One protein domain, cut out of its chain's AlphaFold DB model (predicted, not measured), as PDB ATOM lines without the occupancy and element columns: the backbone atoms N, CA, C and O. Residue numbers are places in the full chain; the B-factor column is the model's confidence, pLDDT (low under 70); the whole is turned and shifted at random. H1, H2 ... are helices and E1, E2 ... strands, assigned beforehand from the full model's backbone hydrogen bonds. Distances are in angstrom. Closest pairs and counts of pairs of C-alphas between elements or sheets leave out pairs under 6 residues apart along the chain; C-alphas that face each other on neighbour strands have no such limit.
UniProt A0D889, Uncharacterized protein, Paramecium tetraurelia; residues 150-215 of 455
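Overview. This is residues 150 to 215 of the 455 residues of an uncharacterized protein of Paramecium tetraurelia (UniProt A0D889). A small two-stranded hairpin, E1 and E2, lies over the place where two helices, H1 and H2, pass each other side by side, running opposite ways and shifted lengthwise, overlapping near their first residues and reaching out toward opposite ends of the domain. The unnamed stretch of residues 182 to 198 folds back from the last residue of H1 to the first of H2 and loops out on the same side of the helices as the strand hairpin. The printed part has 66 residues, with two named strands and two named helices in the order E1, E2, H1, H2; the sheet, in the order E1 - E2, is antiparallel, and the class is mostly helix. The whole is compact, with a radius of gyration of the C-alphas of 11.7 A, yet elongated in outline, spanning 36 by 23 by 15 A.

Arrangement. E1, residues 156 to 158, and E2, residues 166 to 168, form a hairpin of antiparallel neighbours, with an angle of 141 degrees between their directions. The C-alphas of residues 158 and 166 face each other at 4.4 A. N 157 and O 167, and likewise N 167 and O 157, are within hydrogen-bond range at 2.8 A. E2 joins H1, residues 169 to 181, by a tight link with no residue between. The closest C-alphas of E1 and H1 are those of Leu 156 and Ala 169, 5.1 A apart. The closest C-alphas of E1 and H2, residues 199 to 215, are those of Val 157 and Ile 203, 6.7 A apart, while E2 and H2 are apart. H1 and H2 form a helical hairpin: they touch, with the C-alphas of Ala 169 and Ile 203 closest at 6.1 A, and run opposite ways at a shallow tilt of 21 degrees. In H1 and H2 every O i to N i+4 pair is within hydrogen-bond range.

Along the chain. E1 begins at C-alpha 156, at (-31.116, 30.729, 49.100), and E2 ends at C-alpha 168. H1 measures 18.3 A from C-alpha 169, at (-26.699, 33.318, 48.872), to C-alpha 181. H2 measures 24.3 A and ends at C-alpha 215, at (-39.622, 43.155, 53.299).

Size, cuts and confidence. The two C-alphas farthest apart, those of Gly 183 and Lys 215, are 36.3 A from each other. The printed part has no cut. The link from H1 to H2 is long, with 17 residues, and the link from E1 to E2 is short, with 7. The mean pLDDT of the printed part is 90.8, and no printed residue is under 70.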
ATOM      1  N   LEU A 150     -30.371  25.339  56.360       87.44
ATOM      2  CA  LEU A 150     -30.963  26.165  55.316       87.44
ATOM      3  C   LEU A 150     -32.388  26.540  55.722       87.44
ATOM      4  O   LEU A 150     -33.289  25.702  55.670       87.44
ATOM      5  N   LEU A 151     -32.609  27.797  56.102       81.50
ATOM      6  CA  LEU A 151     -33.928  28.251  56.534       81.50
ATOM      7  C   LEU A 151     -34.700  28.943  55.402       81.50
ATOM      8  O   LEU A 151     -34.142  29.596  54.521       81.50
ATOM      9  N   CYS A 152     -36.030  28.828  55.430       71.62
ATOM     10  CA  CYS A 152     -36.907  29.436  54.421       71.62
ATOM     11  C   CYS A 152     -36.981  30.971  54.510       71.62
ATOM     12  O   CYS A 152     -37.448  31.624  53.574       71.62
ATOM     13  N   ASN A 153     -36.536  31.545  55.629       73.75
ATOM     14  CA  ASN A 153     -36.446  32.982  55.860       73.75
ATOM     15  C   ASN A 153     -35.084  33.577  55.478       73.75
ATOM     16  O   ASN A 153     -34.844  34.746  55.765       73.75
ATOM     17  N   GLU A 154     -34.235  32.826  54.783       83.94
ATOM     18  CA  GLU A 154     -32.952  33.305  54.277       83.94
ATOM     19  C   GLU A 154     -32.913  33.304  52.745       83.94
ATOM     20  O   GLU A 154     -33.629  32.560  52.070       83.94
ATOM     21  N   ALA A 155     -32.037  34.134  52.173       89.44
ATOM     22  CA  ALA A 155     -31.796  34.137  50.736       89.44
ATOM     23  C   ALA A 155     -31.033  32.868  50.330       89.44
ATOM     24  O   ALA A 155     -29.869  32.684  50.702       89.44
ATOM     25  N   LEU A 156     -31.673  32.008  49.535       92.81
ATOM     26  CA  LEU A 156     -31.116  30.729  49.100       92.81
ATOM     27  C   LEU A 156     -30.977  30.655  47.582       92.81
ATOM     28  O   LEU A 156     -31.942  30.860  46.850       92.81
ATOM     29  N   VAL A 157     -29.804  30.230  47.125       95.12
ATOM     30  CA  VAL A 157     -29.508  29.933  45.719       95.12
ATOM     31  C   VAL A 157     -29.328  28.431  45.531       95.12
ATOM     32  O   VAL A 157     -29.114  27.697  46.497       95.12
ATOM     33  N   HIS A 158     -29.409  27.944  44.296       95.44
ATOM     34  CA  HIS A 158     -29.262  26.516  44.019       95.44
ATOM     35  C   HIS A 158     -28.499  26.248  42.726       95.44
ATOM     36  O   HIS A 158     -28.416  27.096  41.837       95.44
ATOM     37  N   CYS A 159     -27.943  25.045  42.619       95.12
ATOM     38  CA  CYS A 159     -27.251  24.608  41.413       95.12
ATOM     39  C   CYS A 159     -28.250  24.303  40.282       95.12
ATOM     40  O   CYS A 159     -28.697  23.164  40.144       95.12
ATOM     41  N   LYS A 160     -28.523  25.293  39.423       92.69
ATOM     42  CA  LYS A 160     -29.475  25.195  38.296       92.69
ATOM     43  C   LYS A 160     -29.099  24.151  37.233       92.69
ATOM     44  O   LYS A 160     -29.970  23.636  36.544       92.69
ATOM     45  N   LYS A 161     -27.805  23.841  37.088       92.94
ATOM     46  CA  LYS A 161     -27.283  23.066  35.947       92.94
ATOM     47  C   LYS A 161     -27.203  21.548  36.145       92.94
ATOM     48  O   LYS A 161     -27.189  20.836  35.151       92.94
ATOM     49  N   GLN A 162     -27.092  21.032  37.377       92.44
ATOM     50  CA  GLN A 162     -26.873  19.587  37.572       92.44
ATOM     51  C   GLN A 162     -27.464  19.003  38.860       92.44
ATOM     52  O   GLN A 162     -28.349  18.166  38.763       92.44
ATOM     53  N   CYS A 163     -26.969  19.363  40.052       93.69
ATOM     54  CA  CYS A 163     -27.320  18.621  41.274       93.69
ATOM     55  C   CYS A 163     -28.464  19.202  42.107       93.69
ATOM     56  O   CYS A 163     -28.830  18.594  43.105       93.69
ATOM     57  N   GLY A 164     -28.925  20.419  41.822       92.94
ATOM     58  CA  GLY A 164     -30.036  21.031  42.551       92.94
ATOM     59  C   GLY A 164     -29.838  21.401  44.014       92.94
ATOM     60  O   GLY A 164     -30.736  22.015  44.584       92.94
ATOM     61  N   ASN A 165     -28.683  21.074  44.601       93.38
ATOM     62  CA  ASN A 165     -28.319  21.452  45.967       93.38
ATOM     63  C   ASN A 165     -28.509  22.950  46.233       93.38
ATOM     64  O   ASN A 165     -28.184  23.791  45.385       93.38
ATOM     65  N   ASN A 166     -28.976  23.246  47.445       94.25
ATOM     66  CA  ASN A 166     -29.247  24.585  47.951       94.25
ATOM     67  C   ASN A 166     -28.068  25.135  48.767       94.25
ATOM     68  O   ASN A 166     -27.353  24.405  49.456       94.25
ATOM     69  N   PHE A 167     -27.879  26.450  48.705       95.31
ATOM     70  CA  PHE A 167     -26.841  27.177  49.427       95.31
ATOM     71  C   PHE A 167     -27.391  28.520  49.897       95.31
ATOM     72  O   PHE A 167     -28.155  29.157  49.173       95.31
ATOM     73  N   HIS A 168     -26.933  29.020  51.046       94.69
ATOM     74  CA  HIS A 168     -27.130  30.434  51.372       94.69
ATOM     75  C   HIS A 168     -26.501  31.309  50.281       94.69
ATOM     76  O   HIS A 168     -25.350  31.078  49.890       94.69
ATOM     77  N   ALA A 169     -27.208  32.351  49.842       95.06
ATOM     78  CA  ALA A 169     -26.699  33.318  48.872       95.06
ATOM     79  C   ALA A 169     -25.374  33.934  49.356       95.06
ATOM     80  O   ALA A 169     -24.394  33.959  48.610       95.06
ATOM     81  N   LYS A 170     -25.293  34.311  50.645       93.38
ATOM     82  CA  LYS A 170     -24.055  34.787  51.297       93.38
ATOM     83  C   LYS A 170     -22.897  33.798  51.134       93.38
ATOM     84  O   LYS A 170     -21.819  34.188  50.693       93.38
ATOM     85  N   CYS A 171     -23.128  32.514  51.412       95.44
ATOM     86  CA  CYS A 171     -22.104  31.477  51.277       95.44
ATOM     87  C   CYS A 171     -21.626  31.310  49.835       95.44
ATOM     88  O   CYS A 171     -20.424  31.203  49.590       95.44
ATOM     89  N   MET A 172     -22.555  31.298  48.879       96.00
ATOM     90  CA  MET A 172     -22.193  31.128  47.478       96.00
ATOM     91  C   MET A 172     -21.431  32.349  46.939       96.00
ATOM     92  O   MET A 172     -20.484  32.171  46.179       96.00
ATOM     93  N   LYS A 173     -21.737  33.576  47.391       94.88
ATOM     94  CA  LYS A 173     -20.921  34.767  47.075       94.88
ATOM     95  C   LYS A 173     -19.473  34.600  47.531       94.88
ATOM     96  O   LYS A 173     -18.570  34.802  46.723       94.88
ATOM     97  N   VAL A 174     -19.252  34.187  48.784       93.62
ATOM     98  CA  VAL A 174     -17.900  33.940  49.323       93.62
ATOM     99  C   VAL A 174     -17.174  32.888  48.484       93.62
ATOM    100  O   VAL A 174     -16.020  33.083  48.101       93.62
ATOM    101  N   TRP A 175     -17.861  31.800  48.127       94.56
ATOM    102  CA  TRP A 175     -17.304  30.759  47.265       94.56
ATOM    103  C   TRP A 175     -16.864  31.298  45.899       94.56
ATOM    104  O   TRP A 175     -15.730  31.061  45.479       94.56
ATOM    105  N   VAL A 176     -17.742  32.040  45.220       94.56
ATOM    106  CA  VAL A 176     -17.468  32.628  43.903       94.56
ATOM    107  C   VAL A 176     -16.290  33.596  43.974       94.56
ATOM    108  O   VAL A 176     -15.346  33.453  43.196       94.56
ATOM    109  N   MET A 177     -16.297  34.520  44.939       92.50
ATOM    110  CA  MET A 177     -15.222  35.497  45.126       92.50
ATOM    111  C   MET A 177     -13.872  34.805  45.342       92.50
ATOM    112  O   MET A 177     -12.900  35.124  44.666       92.50
ATOM    113  N   GLN A 178     -13.811  33.774  46.192       90.38
ATOM    114  CA  GLN A 178     -12.574  33.022  46.427       90.38
ATOM    115  C   GLN A 178     -12.071  32.284  45.174       90.38
ATOM    116  O   GLN A 178     -10.859  32.153  44.987       90.38
ATOM    117  N   LYS A 179     -12.964  31.786  44.306       92.62
ATOM    118  CA  LYS A 179     -12.572  31.170  43.024       92.62
ATOM    119  C   LYS A 179     -12.026  32.205  42.049       92.62
ATOM    120  O   LYS A 179     -10.976  31.954  41.460       92.62
ATOM    121  N   GLN A 180     -12.691  33.354  41.945       91.81
ATOM    122  CA  GLN A 180     -12.278  34.463  41.088       91.81
ATOM    123  C   GLN A 180     -10.909  35.010  41.501       91.81
ATOM    124  O   GLN A 180     -10.010  35.063  40.668       91.81
ATOM    125  N   THR A 181     -10.696  35.303  42.789       90.19
ATOM    126  CA  THR A 181      -9.391  35.759  43.305       90.19
ATOM    127  C   THR A 181      -8.282  34.730  43.072       90.19
ATOM    128  O   THR A 181      -7.128  35.093  42.878       90.19
ATOM    129  N   ALA A 182      -8.611  33.435  43.062       89.06
ATOM    130  CA  ALA A 182      -7.655  32.371  42.768       89.06
ATOM    131  C   ALA A 182      -7.444  32.109  41.262       89.06
ATOM    132  O   ALA A 182      -6.738  31.156  40.928       89.06
ATOM    133  N   GLY A 183      -8.091  32.868  40.367       90.19
ATOM    134  CA  GLY A 183      -8.027  32.667  38.915       90.19
ATOM    135  C   GLY A 183      -8.629  31.336  38.449       90.19
ATOM    136  O   GLY A 183      -8.179  30.758  37.463       90.19
ATOM    137  N   LYS A 184      -9.602  30.784  39.188       90.81
ATOM    138  CA  LYS A 184     -10.208  29.473  38.906       90.81
ATOM    139  C   LYS A 184     -11.627  29.622  38.381       90.81
ATOM    140  O   LYS A 184     -12.374  30.481  38.837       90.81
ATOM    141  N   LYS A 185     -12.027  28.690  37.508       92.56
ATOM    142  CA  LYS A 185     -13.417  28.561  37.051       92.56
ATOM    143  C   LYS A 185     -14.369  28.374  38.233       92.56
ATOM    144  O   LYS A 185     -14.069  27.636  39.183       92.56
ATOM    145  N   ILE A 186     -15.515  29.038  38.154       95.00
ATOM    146  CA  ILE A 186     -16.549  28.996  39.181       95.00
ATOM    147  C   ILE A 186     -17.327  27.697  39.011       95.00
ATOM    148  O   ILE A 186     -17.901  27.434  37.965       95.00
ATOM    149  N   ASN A 187     -17.368  26.871  40.048       95.12
ATOM    150  CA  ASN A 187     -18.069  25.594  40.006       95.12
ATOM    151  C   ASN A 187     -18.967  25.392  41.218       95.12
ATOM    152  O   ASN A 187     -18.728  25.964  42.280       95.12
ATOM    153  N   CYS A 188     -19.985  24.549  41.064       94.69
ATOM    154  CA  CYS A 188     -20.813  24.092  42.170       94.69
ATOM    155  C   CYS A 188     -19.941  23.378  43.223       94.69
ATOM    156  O   CYS A 188     -19.236  22.427  42.867       94.69
ATOM    157  N   PRO A 189     -20.003  23.757  44.515       92.69
ATOM    158  CA  PRO A 189     -19.247  23.085  45.577       92.69
ATOM    159  C   PRO A 189     -19.547  21.585  45.699       92.69
ATOM    160  O   PRO A 189     -18.701  20.829  46.174       92.69
ATOM    161  N   MET A 190     -20.737  21.160  45.260       92.44
ATOM    162  CA  MET A 190     -21.226  19.791  45.411       92.44
ATOM    163  C   MET A 190     -20.884  18.908  44.213       92.44
ATOM    164  O   MET A 190     -20.139  17.944  44.354       92.44
ATOM    165  N   CYS A 191     -21.390  19.240  43.023       93.38
ATOM    166  CA  CYS A 191     -21.201  18.404  41.833       93.38
ATOM    167  C   CYS A 191     -20.083  18.878  40.903       93.38
ATOM    168  O   CYS A 191     -19.800  18.220  39.909       93.38
ATOM    169  N   ARG A 192     -19.433  20.008  41.214       93.12
ATOM    170  CA  ARG A 192     -18.335  20.604  40.432       93.12
ATOM    171  C   ARG A 192     -18.697  21.049  39.012       93.12
ATOM    172  O   ARG A 192     -17.793  21.491  38.303       93.12
ATOM    173  N   VAL A 193     -19.975  21.010  38.620       95.44
ATOM    174  CA  VAL A 193     -20.438  21.611  37.358       95.44
ATOM    175  C   VAL A 193     -20.064  23.085  37.314       95.44
ATOM    176  O   VAL A 193     -20.109  23.767  38.342       95.44
ATOM    177  N   ASP A 194     -19.691  23.566  36.134       94.75
ATOM    178  CA  ASP A 194     -19.422  24.979  35.906       94.75
ATOM    179  C   ASP A 194     -20.666  25.814  36.223       94.75
ATOM    180  O   ASP A 194     -21.727  25.581  35.651       94.75
ATOM    181  N   TRP A 195     -20.552  26.785  37.127       94.12
ATOM    182  CA  TRP A 195     -21.674  27.651  37.494       94.12
ATOM    183  C   TRP A 195     -21.905  28.741  36.442       94.12
ATOM    184  O   TRP A 195     -23.048  29.118  36.207       94.12
ATOM    185  N   GLY A 196     -20.848  29.154  35.737       91.75
ATOM    186  CA  GLY A 196     -20.855  30.237  34.754       91.75
ATOM    187  C   GLY A 196     -20.206  31.523  35.274       91.75
ATOM    188  O   GLY A 196     -20.118  31.759  36.482       91.75
ATOM    189  N   ASP A 197     -19.763  32.369  34.348       89.31
ATOM    190  CA  ASP A 197     -18.988  33.580  34.658       89.31
ATOM    191  C   ASP A 197     -19.840  34.696  35.289       89.31
ATOM    192  O   ASP A 197     -19.351  35.499  36.085       89.31
ATOM    193  N   THR A 198     -21.150  34.696  35.019       91.81
ATOM    194  CA  THR A 198     -22.147  35.627  35.577       91.81
ATOM    195  C   THR A 198     -22.629  35.251  36.979       91.81
ATOM    196  O   THR A 198     -23.449  35.972  37.550       91.81
ATOM    197  N   ALA A 199     -22.098  34.173  37.578       92.38
ATOM    198  CA  ALA A 199     -22.570  33.619  38.851       92.38
ATOM    199  C   ALA A 199     -22.761  34.678  39.946       92.38
ATOM    200  O   ALA A 199     -23.784  34.704  40.624       92.38
ATOM    201  N   LEU A 200     -21.782  35.571  40.118       93.12
ATOM    202  CA  LEU A 200     -21.823  36.579  41.178       93.12
ATOM    203  C   LEU A 200     -22.964  37.588  40.985       93.12
ATOM    204  O   LEU A 200     -23.559  38.034  41.966       93.12
ATOM    205  N   VAL A 201     -23.259  37.958  39.738       93.44
ATOM    206  CA  VAL A 201     -24.339  38.893  39.401       93.44
ATOM    207  C   VAL A 201     -25.689  38.233  39.655       93.44
ATOM    208  O   VAL A 201     -26.520  38.815  40.346       93.44
ATOM    209  N   GLU A 202     -25.867  37.000  39.183       92.88
ATOM    210  CA  GLU A 202     -27.100  36.231  39.377       92.88
ATOM    211  C   GLU A 202     -27.408  36.012  40.863       92.88
ATOM    212  O   GLU A 202     -28.521  36.272  41.311       92.88
ATOM    213  N   ILE A 203     -26.407  35.618  41.657       94.56
ATOM    214  CA  ILE A 203     -26.586  35.400  43.100       94.56
ATOM    215  C   ILE A 203     -26.988  36.700  43.807       94.56
ATOM    216  O   ILE A 203     -27.875  36.685  44.657       94.56
ATOM    217  N   ARG A 204     -26.370  37.835  43.451       93.25
ATOM    218  CA  ARG A 204     -26.738  39.150  44.010       93.25
ATOM    219  C   ARG A 204     -28.154  39.564  43.618       93.25
ATOM    220  O   ARG A 204     -28.833  40.211  44.408       93.25
ATOM    221  N   GLN A 205     -28.591  39.237  42.405       91.06
ATOM    222  CA  GLN A 205     -29.956  39.509  41.960       91.06
ATOM    223  C   GLN A 205     -30.964  38.656  42.733       91.06
ATOM    224  O   GLN A 205     -31.926  39.209  43.255       91.06
ATOM    225  N   GLU A 206     -30.724  37.350  42.878       88.94
ATOM    226  CA  GLU A 206     -31.588  36.453  43.660       88.94
ATOM    227  C   GLU A 206     -31.691  36.888  45.128       88.94
ATOM    228  O   GLU A 206     -32.786  36.926  45.685       88.94
ATOM    229  N   GLU A 207     -30.574  37.295  45.736       90.31
ATOM    230  CA  GLU A 207     -30.548  37.834  47.099       90.31
ATOM    231  C   GLU A 207     -31.368  39.124  47.225       90.31
ATOM    232  O   GLU A 207     -32.214  39.225  48.110       90.31
ATOM    233  N   LYS A 208     -31.209  40.078  46.298       87.12
ATOM    234  CA  LYS A 208     -32.008  41.316  46.282       87.12
ATOM    235  C   LYS A 208     -33.497  41.052  46.074       87.12
ATOM    236  O   LYS A 208     -34.329  41.682  46.720       87.12
ATOM    237  N   ILE A 209     -33.847  40.137  45.168       84.88
ATOM    238  CA  ILE A 209     -35.240  39.737  44.932       84.88
ATOM    239  C   ILE A 209     -35.825  39.153  46.218       84.88
ATOM    240  O   ILE A 209     -36.924  39.541  46.617       84.88
ATOM    241  N   PHE A 210     -35.078  38.271  46.888       85.56
ATOM    242  CA  PHE A 210     -35.481  37.718  48.174       85.56
ATOM    243  C   PHE A 210     -35.687  38.821  49.214       85.56
ATOM    244  O   PHE A 210     -36.768  38.899  49.787       85.56
ATOM    245  N   GLU A 211     -34.710  39.703  49.426       82.88
ATOM    246  CA  GLU A 211     -34.799  40.793  50.405       82.88
ATOM    247  C   GLU A 211     -36.002  41.707  50.150       82.88
ATOM    248  O   GLU A 211     -36.733  42.047  51.084       82.88
ATOM    249  N   ASN A 212     -36.250  42.062  48.887       80.81
ATOM    250  CA  ASN A 212     -37.388  42.889  48.502       80.81
ATOM    251  C   ASN A 212     -38.712  42.184  48.806       80.81
ATOM    252  O   ASN A 212     -39.576  42.756  49.468       80.81
ATOM    253  N   LEU A 213     -38.872  40.925  48.390       78.81
ATOM    254  CA  LEU A 213     -40.078  40.140  48.675       78.81
ATOM    255  C   LEU A 213     -40.266  39.889  50.175       78.81
ATOM    256  O   LEU A 213     -41.394  39.864  50.667       78.81
ATOM    257  N   HIS A 214     -39.169  39.707  50.904       79.62
ATOM    258  CA  HIS A 214     -39.169  39.434  52.332       79.62
ATOM    259  C   HIS A 214     -39.560  40.671  53.147       79.62
ATOM    260  O   HIS A 214     -40.274  40.533  54.133       79.62
ATOM    261  N   LYS A 215     -39.197  41.877  52.699       82.62
ATOM    262  CA  LYS A 215     -39.622  43.155  53.299       82.62
ATOM    263  C   LYS A 215     -40.982  43.650  52.794       82.62
ATOM    264  O   LYS A 215     -41.489  44.651  53.289       82.62
TER     265      LYS A 215